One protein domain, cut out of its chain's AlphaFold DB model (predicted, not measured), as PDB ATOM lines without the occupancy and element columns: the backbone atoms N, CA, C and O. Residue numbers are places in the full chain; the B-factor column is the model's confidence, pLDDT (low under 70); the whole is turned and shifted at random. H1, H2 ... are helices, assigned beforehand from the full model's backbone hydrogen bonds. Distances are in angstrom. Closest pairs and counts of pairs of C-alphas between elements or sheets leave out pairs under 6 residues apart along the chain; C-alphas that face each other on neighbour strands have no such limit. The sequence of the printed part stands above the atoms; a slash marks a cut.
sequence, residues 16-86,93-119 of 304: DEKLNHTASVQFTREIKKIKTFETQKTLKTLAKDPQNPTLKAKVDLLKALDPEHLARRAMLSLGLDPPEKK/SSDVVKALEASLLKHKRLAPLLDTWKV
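AT A GLANCE: This is residues 16 to 86 and 93 to 119 of the 304 residues of the protein "BUD22 domain-containing protein" of Aphanomyces euteiches (UniProt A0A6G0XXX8). One long straight helix, H1, makes the length of the domain, and the chain then folds back along it: H2 runs back beside the last part of H1 as the second arm of a helical hairpin, and H3 packs slantwise on residues 23 to 35 of H1. H4 crosses H1 and H3 at large angles, and H5 runs back beside the first part of H1, while the turn at residues 48 to 53 sticks out at the far end. The printed part has 98 residues with five named helices, H1 to H5 in order along the chain, and no named strand; the class is all helix. It is only just compact, close to loose, with a radius of gyration of the C-alphas of 14.9 A, and its elongated outline spans 50 by 28 by 17 A.

IN THESE COORDINATES: H1, residues 16 to 48, begins at C-alpha 16 at (224.428, 205.918, 301.574), ends at C-alpha 48 at (187.901, 192.395, 329.875), and is 48.1 A long. H2, residues 53 to 64, is 16.5 A long. H3, residues 67 to 77, measures 15.4 A, and H4, residues 95 to 105, 15.3 A. H5, residues 111 to 119, is 12.6 A long and ends at C-alpha 119 at (219.958, 192.089, 301.099).

HOW THE PARTS SIT: H1 is the hub, touching H2, H3 and H4. H1 and H2 form a hairpin: residues 35 to 46 of H1 touch H2, at a shallow tilt of 25 degrees, opposite ways, the closest C-alphas being those of Thr 39 and Val 59, 6.0 A apart. Residues 23 to 35 of H1 touch H3 at a steep tilt of 56 degrees, with the C-alphas of Phe 27 and Ala 71 the closest at 5.2 A. H2 and H3 are apart. H4 only just touches H1, with 3 pairs of C-alphas within 8 A; the closest are those of Ile 34 and Leu 104, 7.4 A apart. H4 also only just touches H3, with 3 such pairs, about perpendicular at 76 degrees; the closest C-alphas are those of Leu 70 and Glu 101, at 6.9 A. H5 is close to H1 but not clearly touching, at a shallow tilt of 14 degrees, opposite ways; the closest C-alphas are those of Ala 23 and Trp 117, 7.3 A apart. In H2, H3, H4 and H5 every O i to N i+4 pair is within hydrogen-bond range, and in H1 28 of 29 are.

THE WHOLE: The two C-alphas farthest apart, those of Asp 16 and Gln 51, are 49.7 A apart. Residues 87 to 92 are not printed, and C-alphas 86 and 93 are 18.0 A apart across this cut, which lies in the link from H3 to H4. Of the links that are printed whole, H1 to H2, H2 to H3 and H4 to H5 are tight. The mean pLDDT of the printed part is 92.7; residues 82 to 86 and residue 93 are under 70.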
ATOM      1  N   ASP A  16     224.443 206.502 300.241       89.25
ATOM      2  CA  ASP A  16     224.428 205.918 301.574       89.25
ATOM      3  C   ASP A  16     223.511 206.654 302.552       89.25
ATOM      4  O   ASP A  16     222.686 206.033 303.226       89.25
ATOM      5  N   GLU A  17     223.597 207.986 302.603       91.25
ATOM      6  CA  GLU A  17     222.707 208.807 303.426       91.25
ATOM      7  C   GLU A  17     221.246 208.653 302.982       91.25
ATOM      8  O   GLU A  17     220.347 208.537 303.820       91.25
ATOM      9  N   LYS A  18     220.995 208.602 301.667       92.19
ATOM     10  CA  LYS A  18     219.644 208.400 301.114       92.19
ATOM     11  C   LYS A  18     219.101 207.016 301.459       92.19
ATOM     12  O   LYS A  18     217.929 206.893 301.825       92.19
ATOM     13  N   LEU A  19     219.938 205.986 301.361       91.31
ATOM     14  CA  LEU A  19     219.590 204.603 301.674       91.31
ATOM     15  C   LEU A  19     219.274 204.451 303.168       91.31
ATOM     16  O   LEU A  19     218.201 203.952 303.512       91.31
ATOM     17  N   ASN A  20     220.128 204.992 304.042       92.50
ATOM     18  CA  ASN A  20     219.915 205.017 305.492       92.50
ATOM     19  C   ASN A  20     218.650 205.796 305.878       92.50
ATOM     20  O   ASN A  20     217.855 205.330 306.696       92.50
ATOM     21  N   HIS A  21     218.411 206.965 305.274       93.50
ATOM     22  CA  HIS A  21     217.195 207.738 305.529       93.50
ATOM     23  C   HIS A  21     215.939 206.969 305.104       93.50
ATOM     24  O   HIS A  21     214.965 206.897 305.856       93.50
ATOM     25  N   THR A  22     215.979 206.339 303.929       95.44
ATOM     26  CA  THR A  22     214.862 205.543 303.411       95.44
ATOM     27  C   THR A  22     214.562 204.353 304.326       95.44
ATOM     28  O   THR A  22     213.397 204.141 304.669       95.44
ATOM     29  N   ALA A  23     215.593 203.632 304.784       95.00
ATOM     30  CA  ALA A  23     215.459 202.562 305.775       95.00
ATOM     31  C   ALA A  23     214.802 203.080 307.054       95.00
ATOM     32  O   ALA A  23     213.768 202.564 307.477       95.00
ATOM     33  N   SER A  24     215.353 204.150 307.628       95.19
ATOM     34  CA  SER A  24     214.872 204.747 308.874       95.19
ATOM     35  C   SER A  24     213.391 205.124 308.805       95.19
ATOM     36  O   SER A  24     212.618 204.778 309.704       95.19
ATOM     37  N   VAL A  25     212.962 205.773 307.717       96.19
ATOM     38  CA  VAL A  25     211.561 206.169 307.514       96.19
ATOM     39  C   VAL A  25     210.651 204.945 307.410       96.19
ATOM     40  O   VAL A  25     209.581 204.930 308.021       96.19
ATOM     41  N   GLN A  26     211.060 203.915 306.667       96.69
ATOM     42  CA  GLN A  26     210.278 202.688 306.515       96.69
ATOM     43  C   GLN A  26     210.154 201.914 307.835       96.69
ATOM     44  O   GLN A  26     209.035 201.595 308.243       96.69
ATOM     45  N   PHE A  27     211.267 201.697 308.544       96.38
ATOM     46  CA  PHE A  27     211.275 201.063 309.865       96.38
ATOM     47  C   PHE A  27     210.387 201.819 310.851       96.38
ATOM     48  O   PHE A  27     209.517 201.220 311.480       96.38
ATOM     49  N   THR A  28     210.535 203.142 310.939       96.38
ATOM     50  CA  THR A  28     209.747 203.971 311.864       96.38
ATOM     51  C   THR A  28     208.247 203.870 311.577       96.38
ATOM     52  O   THR A  28     207.444 203.765 312.506       96.38
ATOM     53  N   ARG A  29     207.842 203.880 310.299       97.75
ATOM     54  CA  ARG A  29     206.431 203.736 309.901       97.75
ATOM     55  C   ARG A  29     205.865 202.378 310.305       97.75
ATOM     56  O   ARG A  29     204.785 202.333 310.892       97.75
ATOM     57  N   GLU A  30     206.578 201.292 310.023       97.81
ATOM     58  CA  GLU A  30     206.106 199.947 310.369       97.81
ATOM     59  C   GLU A  30     206.107 199.701 311.881       97.81
ATOM     60  O   GLU A  30     205.125 199.190 312.419       97.81
ATOM     61  N   ILE A  31     207.133 200.157 312.604       97.00
ATOM     62  CA  ILE A  31     207.185 200.066 314.071       97.00
ATOM     63  C   ILE A  31     206.014 200.823 314.702       97.00
ATOM     64  O   ILE A  31     205.379 200.295 315.612       97.00
ATOM     65  N   LYS A  32     205.662 202.016 314.198       97.88
ATOM     66  CA  LYS A  32     204.479 202.758 314.670       97.88
ATOM     67  C   LYS A  32     203.195 201.943 314.500       97.88
ATOM     68  O   LYS A  32     202.435 201.837 315.458       97.88
ATOM     69  N   LYS A  33     202.983 201.313 313.337       97.81
ATOM     70  CA  LYS A  33     201.806 200.456 313.084       97.81
ATOM     71  C   LYS A  33     201.754 199.247 314.021       97.81
ATOM     72  O   LYS A  33     200.686 198.903 314.531       97.81
ATOM     73  N   ILE A  34     202.894 198.593 314.249       97.00
ATOM     74  CA  ILE A  34     202.988 197.436 315.151       97.00
ATOM     75  C   ILE A  34     202.721 197.879 316.594       97.00
ATOM     76  O   ILE A  34     201.895 197.273 317.272       97.00
ATOM     77  N   LYS A  35     203.331 198.982 317.040       96.69
ATOM     78  CA  LYS A  35     203.106 199.567 318.369       96.69
ATOM     79  C   LYS A  35     201.628 199.884 318.597       96.69
ATOM     80  O   LYS A  35     201.083 199.502 319.632       96.69
ATOM     81  N   THR A  36     200.959 200.541 317.646       97.56
ATOM     82  CA  THR A  36     199.524 200.847 317.772       97.56
ATOM     83  C   THR A  36     198.678 199.580 317.840       97.56
ATOM     84  O   THR A  36     197.769 199.505 318.660       97.56
ATOM     85  N   PHE A  37     199.005 198.566 317.033       97.69
ATOM     86  CA  PHE A  37     198.293 197.289 317.032       97.69
ATOM     87  C   PHE A  37     198.436 196.545 318.368       97.69
ATOM     88  O   PHE A  37     197.434 196.146 318.957       97.69
ATOM     89  N   GLU A  38     199.657 196.414 318.892       96.88
ATOM     90  CA  GLU A  38     199.911 195.757 320.182       96.88
ATOM     91  C   GLU A  38     199.293 196.530 321.356       96.88
ATOM     92  O   GLU A  38     198.731 195.933 322.277       96.88
ATOM     93  N   THR A  39     199.311 197.866 321.303       97.38
ATOM     94  CA  THR A  39     198.644 198.710 322.309       97.38
ATOM     95  C   THR A  39     197.130 198.500 322.281       97.38
ATOM     96  O   THR A  39     196.516 198.280 323.318       97.38
ATOM     97  N   GLN A  40     196.506 198.495 321.101       98.19
ATOM     98  CA  GLN A  40     195.068 198.229 320.977       98.19
ATOM     99  C   GLN A  40     194.705 196.813 321.433       98.19
ATOM    100  O   GLN A  40     193.695 196.621 322.104       98.19
ATOM    101  N   LYS A  41     195.529 195.817 321.096       97.62
ATOM    102  CA  LYS A  41     195.334 194.429 321.519       97.62
ATOM    103  C   LYS A  41     195.371 194.297 323.042       97.62
ATOM    104  O   LYS A  41     194.477 193.683 323.614       97.62
ATOM    105  N   THR A  42     196.367 194.902 323.688       96.94
ATOM    106  CA  THR A  42     196.513 194.890 325.154       96.94
ATOM    107  C   THR A  42     195.422 195.693 325.864       96.94
ATOM    108  O   THR A  42     194.919 195.253 326.895       96.94
ATOM    109  N   LEU A  43     194.975 196.813 325.287       97.94
ATOM    110  CA  LEU A  43     193.821 197.564 325.793       97.94
ATOM    111  C   LEU A  43     192.520 196.760 325.698       97.94
ATOM    112  O   LEU A  43     191.745 196.751 326.648       97.94
ATOM    113  N   LYS A  44     192.288 196.035 324.596       98.31
ATOM    114  CA  LYS A  44     191.114 195.157 324.454       98.31
ATOM    115  C   LYS A  44     191.103 194.025 325.482       98.31
ATOM    116  O   LYS A  44     190.033 193.655 325.947       98.31
ATOM    117  N   THR A  45     192.264 193.470 325.838       97.62
ATOM    118  CA  THR A  45     192.354 192.472 326.917       97.62
ATOM    119  C   THR A  45     192.167 193.104 328.293       97.62
ATOM    120  O   THR A  45     191.463 192.541 329.119       97.62
ATOM    121  N   LEU A  46     192.720 194.300 328.521       97.06
ATOM    122  CA  LEU A  46     192.543 195.039 329.775       97.06
ATOM    123  C   LEU A  46     191.079 195.452 330.000       97.06
ATOM    124  O   LEU A  46     190.625 195.477 331.132       97.06
ATOM    125  N   ALA A  47     190.324 195.735 328.936       97.75
ATOM    126  CA  ALA A  47     188.896 196.036 329.036       97.75
ATOM    127  C   ALA A  47     188.060 194.842 329.532       97.75
ATOM    128  O   ALA A  47     186.994 195.054 330.099       97.75
ATOM    129  N   LYS A  48     188.534 193.602 329.324       98.00
ATOM    130  CA  LYS A  48     187.901 192.395 329.875       98.00
ATOM    131  C   LYS A  48     188.244 192.208 331.352       98.00
ATOM    132  O   LYS A  48     187.354 191.894 332.127       98.00
ATOM    133  N   ASP A  49     189.497 192.491 331.722       97.25
ATOM    134  CA  ASP A  49     190.011 192.352 333.089       97.25
ATOM    135  C   ASP A  49     190.658 193.662 333.592       97.25
ATOM    136  O   ASP A  49     191.892 193.782 333.619       97.25
ATOM    137  N   PRO A  50     189.860 194.662 334.022       96.44
ATOM    138  CA  PRO A  50     190.370 195.995 334.368       96.44
ATOM    139  C   PRO A  50     191.333 196.008 335.559       96.44
ATOM    140  O   PRO A  50     192.163 196.909 335.680       96.44
ATOM    141  N   GLN A  51     191.228 195.010 336.436       97.12
ATOM    142  CA  GLN A  51     192.010 194.905 337.666       97.12
ATOM    143  C   GLN A  51     193.406 194.304 337.454       97.12
ATOM    144  O   GLN A  51     194.161 194.203 338.411       97.12
ATOM    145  N   ASN A  52     193.786 193.901 336.233       97.31
ATOM    146  CA  ASN A  52     195.086 193.272 336.001       97.31
ATOM    147  C   ASN A  52     196.226 194.322 335.908       97.31
ATOM    148  O   ASN A  52     196.376 194.978 334.867       97.31
ATOM    149  N   PRO A  53     197.095 194.458 336.935       96.38
ATOM    150  CA  PRO A  53     198.137 195.486 336.953       96.38
ATOM    151  C   PRO A  53     199.222 195.238 335.896       96.38
ATOM    152  O   PRO A  53     199.830 196.184 335.395       96.38
ATOM    153  N   THR A  54     199.443 193.979 335.503       95.69
ATOM    154  CA  THR A  54     200.482 193.614 334.527       95.69
ATOM    155  C   THR A  54     200.141 194.110 333.123       95.69
ATOM    156  O   THR A  54     201.010 194.620 332.412       95.69
ATOM    157  N   LEU A  55     198.863 194.035 332.730       95.81
ATOM    158  CA  LEU A  55     198.387 194.546 331.445       95.81
ATOM    159  C   LEU A  55     198.453 196.073 331.400       95.81
ATOM    160  O   LEU A  55     198.870 196.628 330.383       95.81
ATOM    161  N   LYS A  56     198.117 196.745 332.508       96.50
ATOM    162  CA  LYS A  56     198.236 198.202 332.634       96.50
ATOM    163  C   LYS A  56     199.693 198.658 332.496       96.50
ATOM    164  O   LYS A  56     199.988 199.477 331.628       96.50
ATOM    165  N   ALA A  57     200.613 198.031 333.234       95.38
ATOM    166  CA  ALA A  57     202.046 198.305 333.120       95.38
ATOM    167  C   ALA A  57     202.569 198.066 331.693       95.38
ATOM    168  O   ALA A  57     203.319 198.879 331.154       95.38
ATOM    169  N   LYS A  58     202.131 196.988 331.028       95.31
ATOM    170  CA  LYS A  58     202.507 196.705 329.635       95.31
ATOM    171  C   LYS A  58     202.017 197.783 328.664       95.31
ATOM    172  O   LYS A  58     202.755 198.142 327.748       95.31
ATOM    173  N   VAL A  59     200.801 198.299 328.845       96.75
ATOM    174  CA  VAL A  59     200.263 199.406 328.038       96.75
ATOM    175  C   VAL A  59     201.093 200.674 328.235       96.75
ATOM    176  O   VAL A  59     201.425 201.337 327.252       96.75
ATOM    177  N   ASP A  60     201.466 200.996 329.472       95.69
ATOM    178  CA  ASP A  60     202.259 202.191 329.772       95.69
ATOM    179  C   ASP A  60     203.681 202.083 329.203       95.69
ATOM    180  O   ASP A  60     204.163 203.024 328.566       95.69
ATOM    181  N   LEU A  61     204.306 200.903 329.292       94.31
ATOM    182  CA  LEU A  61     205.583 200.621 328.629       94.31
ATOM    183  C   LEU A  61     205.478 200.738 327.101       94.31
ATOM    184  O   LEU A  61     206.325 201.372 326.472       94.31
ATOM    185  N   LEU A  62     204.427 200.176 326.490       95.31
ATOM    186  CA  LEU A  62     204.192 200.302 325.049       95.31
ATOM    187  C   LEU A  62     204.041 201.770 324.637       95.31
ATOM    188  O   LEU A  62     204.597 202.170 323.615       95.31
ATOM    189  N   LYS A  63     203.334 202.587 325.426       95.38
ATOM    190  CA  LYS A  63     203.168 204.027 325.176       95.38
ATOM    191  C   LYS A  63     204.487 204.789 325.293       95.38
ATOM    192  O   LYS A  63     204.774 205.576 324.390       95.38
ATOM    193  N   ALA A  64     205.288 204.512 326.322       93.94
ATOM    194  CA  ALA A  64     206.579 205.158 326.566       93.94
ATOM    195  C   ALA A  64     207.646 204.822 325.508       93.94
ATOM    196  O   ALA A  64     208.581 205.591 325.302       93.94
ATOM    197  N   LEU A  65     207.498 203.692 324.811       93.44
ATOM    198  CA  LEU A  65     208.482 203.213 323.848       93.44
ATOM    199  C   LEU A  65     208.636 204.139 322.631       93.44
ATOM    200  O   LEU A  65     207.669 204.373 321.899       93.44
ATOM    201  N   ASP A  66     209.849 204.614 322.358       94.25
ATOM    202  CA  ASP A  66     210.122 205.475 321.205       94.25
ATOM    203  C   ASP A  66     210.312 204.650 319.912       94.25
ATOM    204  O   ASP A  66     211.273 203.878 319.807       94.25
ATOM    205  N   PRO A  67     209.438 204.795 318.893       94.81
ATOM    206  CA  PRO A  67     209.600 204.085 317.627       94.81
ATOM    207  C   PRO A  67     210.893 204.450 316.887       94.81
ATOM    208  O   PRO A  67     211.403 203.615 316.140       94.81
ATOM    209  N   GLU A  68     211.432 205.659 317.074       93.88
ATOM    210  CA  GLU A  68     212.686 206.063 316.431       93.88
ATOM    211  C   GLU A  68     213.880 205.313 317.022       93.88
ATOM    212  O   GLU A  68     214.763 204.876 316.280       93.88
ATOM    213  N   HIS A  69     213.882 205.098 318.340       92.19
ATOM    214  CA  HIS A  69     214.900 204.299 319.013       92.19
ATOM    215  C   HIS A  69     214.907 202.852 318.499       92.19
ATOM    216  O   HIS A  69     215.964 202.333 318.129       92.19
ATOM    217  N   LEU A  70     213.734 202.217 318.369       93.69
ATOM    218  CA  LEU A  70     213.652 200.866 317.798       93.69
ATOM    219  C   LEU A  70     214.078 200.824 316.334       93.69
ATOM    220  O   LEU A  70     214.736 199.868 315.931       93.69
ATOM    221  N   ALA A  71     213.722 201.835 315.538       94.62
ATOM    222  CA  ALA A  71     214.140 201.900 314.142       94.62
ATOM    223  C   ALA A  71     215.669 201.975 314.031       94.62
ATOM    224  O   ALA A  71     216.258 201.277 313.210       94.62
ATOM    225  N   ARG A  72     216.327 202.764 314.892       92.50
ATOM    226  CA  ARG A  72     217.797 202.809 314.969       92.50
ATOM    227  C   ARG A  72     218.380 201.465 315.371       92.50
ATOM    228  O   ARG A  72     219.285 200.986 314.702       92.50
ATOM    229  N   ARG A  73     217.830 200.817 316.400       92.69
ATOM    230  CA  ARG A  73     218.283 199.488 316.833       92.69
ATOM    231  C   ARG A  73     218.117 198.425 315.741       92.69
ATOM    232  O   ARG A  73     218.998 197.585 315.572       92.69
ATOM    233  N   ALA A  74     217.029 198.487 314.970       93.75
ATOM    234  CA  ALA A  74     216.820 197.639 313.800       93.75
ATOM    235  C   ALA A  74     217.896 197.884 312.731       93.75
ATOM    236  O   ALA A  74     218.510 196.931 312.263       93.75
ATOM    237  N   MET A  75     218.172 199.144 312.383       93.75
ATOM    238  CA  MET A  75     219.214 199.493 311.408       93.75
ATOM    239  C   MET A  75     220.616 199.073 311.867       93.75
ATOM    240  O   MET A  75     221.346 198.472 311.083       93.75
ATOM    241  N   LEU A  76     220.954 199.273 313.144       91.62
ATOM    242  CA  LEU A  76     222.225 198.819 313.717       91.62
ATOM    243  C   LEU A  76     222.393 197.300 313.607       91.62
ATOM    244  O   LEU A  76     223.476 196.826 313.280       91.62
ATOM    245  N   SER A  77     221.318 196.521 313.789       91.12
ATOM    246  CA  SER A  77     221.380 195.062 313.600       91.12
ATOM    247  C   SER A  77     221.671 194.637 312.153       91.12
ATOM    248  O   SER A  77     222.042 193.491 311.911       91.12
ATOM    249  N   LEU A  78     221.506 195.557 311.197       91.62
ATOM    250  CA  LEU A  78     221.808 195.372 309.778       91.62
ATOM    251  C   LEU A  78     223.183 195.925 309.380       91.62
ATOM    252  O   LEU A  78     223.527 195.868 308.202       91.62
ATOM    253  N   GLY A  79     223.943 196.499 310.319       88.94
ATOM    254  CA  GLY A  79     225.176 197.229 310.006       88.94
ATOM    255  C   GLY A  79     224.935 198.539 309.247       88.94
ATOM    256  O   GLY A  79     225.869 199.113 308.694       88.94
ATOM    257  N   LEU A  80     223.688 199.019 309.194       87.00
ATOM    258  CA  LEU A  80     223.371 200.345 308.677       87.00
ATOM    259  C   LEU A  80     223.527 201.318 309.836       87.00
ATOM    260  O   LEU A  80     222.703 201.314 310.747       87.00
ATOM    261  N   ASP A  81     224.583 202.125 309.808       78.31
ATOM    262  CA  ASP A  81     224.850 203.087 310.873       78.31
ATOM    263  C   ASP A  81     224.054 204.382 310.624       78.31
ATOM    264  O   ASP A  81     224.352 205.125 309.676       78.31
ATOM    265  N   PRO A  82     222.960 204.649 311.367       69.25
ATOM    266  CA  PRO A  82     222.272 205.918 311.237       69.25
ATOM    267  C   PRO A  82     223.190 207.035 311.742       69.25
ATOM    268  O   PRO A  82     223.814 206.871 312.783       69.25
ATOM    269  N   PRO A  83     223.235 208.202 311.072       64.00
ATOM    270  CA  PRO A  83     224.060 209.307 311.536       64.00
ATOM    271  C   PRO A  83     223.686 209.647 312.981       64.00
ATOM    272  O   PRO A  83     222.538 210.027 313.253       64.00
ATOM    273  N   GLU A  84     224.640 209.488 313.900       62.88
ATOM    274  CA  GLU A  84     224.462 209.804 315.310       62.88
ATOM    275  C   GLU A  84     224.204 211.302 315.467       62.88
ATOM    276  O   GLU A  84     225.095 212.129 315.672       62.88
ATOM    277  N   LYS A  85     222.933 211.694 315.419       60.91
ATOM    278  CA  LYS A  85     222.528 212.909 316.109       60.91
ATOM    279  C   LYS A  85     222.661 212.579 317.584       60.91
ATOM    280  O   LYS A  85     221.835 211.815 318.082       60.91
ATOM    281  N   LYS A  86     223.712 213.111 318.223       53.34
ATOM    282  CA  LYS A  86     224.007 213.044 319.665       53.34
ATOM    283  C   LYS A  86     222.767 213.418 320.480       53.34
ATOM    284  O   LYS A  86     222.605 214.551 320.923       53.34
ATOM    285  N   SER A  93     217.124 201.607 331.016       60.88
ATOM    286  CA  SER A  93     217.164 200.290 330.397       60.88
ATOM    287  C   SER A  93     216.738 199.244 331.418       60.88
ATOM    288  O   SER A  93     217.567 198.497 331.936       60.88
ATOM    289  N   SER A  94     215.443 199.193 331.734       81.75
ATOM    290  CA  SER A  94     214.910 198.026 332.432       81.75
ATOM    291  C   SER A  94     214.928 196.833 331.472       81.75
ATOM    292  O   SER A  94     214.653 196.969 330.274       81.75
ATOM    293  N   ASP A  95     215.265 195.644 331.965       89.81
ATOM    294  CA  ASP A  95     215.338 194.446 331.117       89.81
ATOM    295  C   ASP A  95     213.983 194.090 330.488       89.81
ATOM    296  O   ASP A  95     213.921 193.524 329.395       89.81
ATOM    297  N   VAL A  96     212.889 194.539 331.111       88.56
ATOM    298  CA  VAL A  96     211.528 194.447 330.572       88.56
ATOM    299  C   VAL A  96     211.384 195.244 329.272       88.56
ATOM    300  O   VAL A  96     210.804 194.738 328.309       88.56
ATOM    301  N   VAL A  97     211.944 196.459 329.199       89.81
ATOM    302  CA  VAL A  97     211.922 197.275 327.974       89.81
ATOM    303  C   VAL A  97     212.729 196.592 326.873       89.81
ATOM    304  O   VAL A  97     212.225 196.443 325.762       89.81
ATOM    305  N   LYS A  98     213.924 196.071 327.181       91.38
ATOM    306  CA  LYS A  98     214.752 195.338 326.202       91.38
ATOM    307  C   LYS A  98     214.045 194.089 325.666       91.38
ATOM    308  O   LYS A  98     214.113 193.808 324.468       91.38
ATOM    309  N   ALA A  99     213.356 193.340 326.527       92.88
ATOM    310  CA  ALA A  99     212.585 192.165 326.123       92.88
ATOM    311  C   ALA A  99     211.407 192.545 325.207       92.88
ATOM    312  O   ALA A  99     211.159 191.878 324.198       92.88
ATOM    313  N   LEU A 100     210.718 193.645 325.518       92.81
ATOM    314  CA  LEU A 100     209.624 194.180 324.708       92.81
ATOM    315  C   LEU A 100     210.134 194.667 323.342       92.81
ATOM    316  O   LEU A 100     209.555 194.323 322.311       92.81
ATOM    317  N   GLU A 101     211.256 195.384 323.307       93.06
ATOM    318  CA  GLU A 101     211.926 195.790 322.069       93.06
ATOM    319  C   GLU A 101     212.300 194.588 321.200       93.06
ATOM    320  O   GLU A 101     211.992 194.561 320.008       93.06
ATOM    321  N   ALA A 102     212.914 193.564 321.797       94.06
ATOM    322  CA  ALA A 102     213.263 192.337 321.092       94.06
ATOM    323  C   ALA A 102     212.019 191.618 320.546       94.06
ATOM    324  O   ALA A 102     212.064 191.066 319.446       94.06
ATOM    325  N   SER A 103     210.904 191.641 321.282       94.94
ATOM    326  CA  SER A 103     209.623 191.096 320.825       94.94
ATOM    327  C   SER A 103     209.075 191.861 319.612       94.94
ATOM    328  O   SER A 103     208.690 191.237 318.623       94.94
ATOM    329  N   LEU A 104     209.117 193.198 319.635       94.94
ATOM    330  CA  LEU A 104     208.665 194.040 318.521       94.94
ATOM    331  C   LEU A 104     209.536 193.884 317.271       94.94
ATOM    332  O   LEU A 104     209.006 193.825 316.163       94.94
ATOM    333  N   LEU A 105     210.856 193.770 317.427       94.69
ATOM    334  CA  LEU A 105     211.773 193.554 316.302       94.69
ATOM    335  C   LEU A 105     211.595 192.175 315.652       94.69
ATOM    336  O   LEU A 105     211.807 192.030 314.451       94.69
ATOM    337  N   LYS A 106     211.148 191.172 316.417       95.75
ATOM    338  CA  LYS A 106     210.808 189.826 315.921       95.75
ATOM    339  C   LYS A 106     209.382 189.725 315.366       95.75
ATOM    340  O   LYS A 106     208.933 188.635 315.011       95.75
ATOM    341  N   HIS A 107     208.641 190.831 315.303       97.00
ATOM    342  CA  HIS A 107     207.258 190.809 314.851       97.00
ATOM    343  C   HIS A 107     207.156 190.395 313.371       97.00
ATOM    344  O   HIS A 107     207.883 190.895 312.512       97.00
ATOM    345  N   LYS A 108     206.188 189.527 313.043       97.19
ATOM    346  CA  LYS A 108     206.031 188.921 311.703       97.19
ATOM    347  C   LYS A 108     205.924 189.941 310.563       97.19
ATOM    348  O   LYS A 108     206.417 189.691 309.472       97.19
ATOM    349  N   ARG A 109     205.304 191.100 310.811       95.44
ATOM    350  CA  ARG A 109     205.200 192.190 309.816       95.44
ATOM    351  C   ARG A 109     206.533 192.887 309.525       95.44
ATOM    352  O   ARG A 109     206.697 193.441 308.449       95.44
ATOM    353  N   LEU A 110     207.461 192.867 310.480       95.94
ATOM    354  CA  LEU A 110     208.769 193.515 310.375       95.94
ATOM    355  C   LEU A 110     209.807 192.618 309.690       95.94
ATOM    356  O   LEU A 110     210.700 193.128 309.023       95.94
ATOM    357  N   ALA A 111     209.655 191.297 309.812       95.38
ATOM    358  CA  ALA A 111     210.545 190.298 309.219       95.38
ATOM    359  C   ALA A 111     210.831 190.502 307.714       95.38
ATOM    360  O   ALA A 111     212.006 190.643 307.375       95.38
ATOM    361  N   PRO A 112     209.830 190.618 306.812       97.25
ATOM    362  CA  PRO A 112     210.115 190.807 305.387       97.25
ATOM    363  C   PRO A 112     210.862 192.118 305.124       97.25
ATOM    364  O   PRO A 112     211.741 192.177 304.271       97.25
ATOM    365  N   LEU A 113     210.560 193.167 305.893       96.62
ATOM    366  CA  LEU A 113     211.243 194.448 305.772       96.62
ATOM    367  C   LEU A 113     212.712 194.319 306.201       96.62
ATOM    368  O   LEU A 113     213.595 194.739 305.457       96.62
ATOM    369  N   LEU A 114     212.993 193.669 307.334       95.94
ATOM    370  CA  LEU A 114     214.363 193.372 307.757       95.94
ATOM    371  C   LEU A 114     215.127 192.593 306.687       95.94
ATOM    372  O   LEU A 114     216.248 192.968 306.368       95.94
ATOM    373  N   ASP A 115     214.527 191.564 306.095       96.62
ATOM    374  CA  ASP A 115     215.202 190.746 305.086       96.62
ATOM    375  C   ASP A 115     215.488 191.530 303.799       96.62
ATOM    376  O   ASP A 115     216.604 191.463 303.283       96.62
ATOM    377  N   THR A 116     214.555 192.372 303.334       97.06
ATOM    378  CA  THR A 116     214.820 193.262 302.186       97.06
ATOM    379  C   THR A 116     215.986 194.215 302.445       97.06
ATOM    380  O   THR A 116     216.798 194.466 301.553       97.06
ATOM    381  N   TRP A 117     216.106 194.729 303.671       96.44
ATOM    382  CA  TRP A 117     217.183 195.642 304.038       96.44
ATOM    383  C   TRP A 117     218.504 194.928 304.329       96.44
ATOM    384  O   TRP A 117     219.547 195.504 304.042       96.44
ATOM    385  N   LYS A 118     218.487 193.670 304.795       95.88
ATOM    386  CA  LYS A 118     219.688 192.819 304.860       95.88
ATOM    387  C   LYS A 118     220.294 192.638 303.477       95.88
ATOM    388  O   LYS A 118     221.484 192.876 303.318       95.88
ATOM    389  N   VAL A 119     219.481 192.276 302.480       96.69
ATOM    390  CA  VAL A 119     219.958 192.089 301.099       96.69
ATOM    391  C   VAL A 119     220.600 193.378 300.581       96.69
ATOM    392  O   VAL A 119     221.762 193.364 300.183       96.69
TER     393      VAL A 119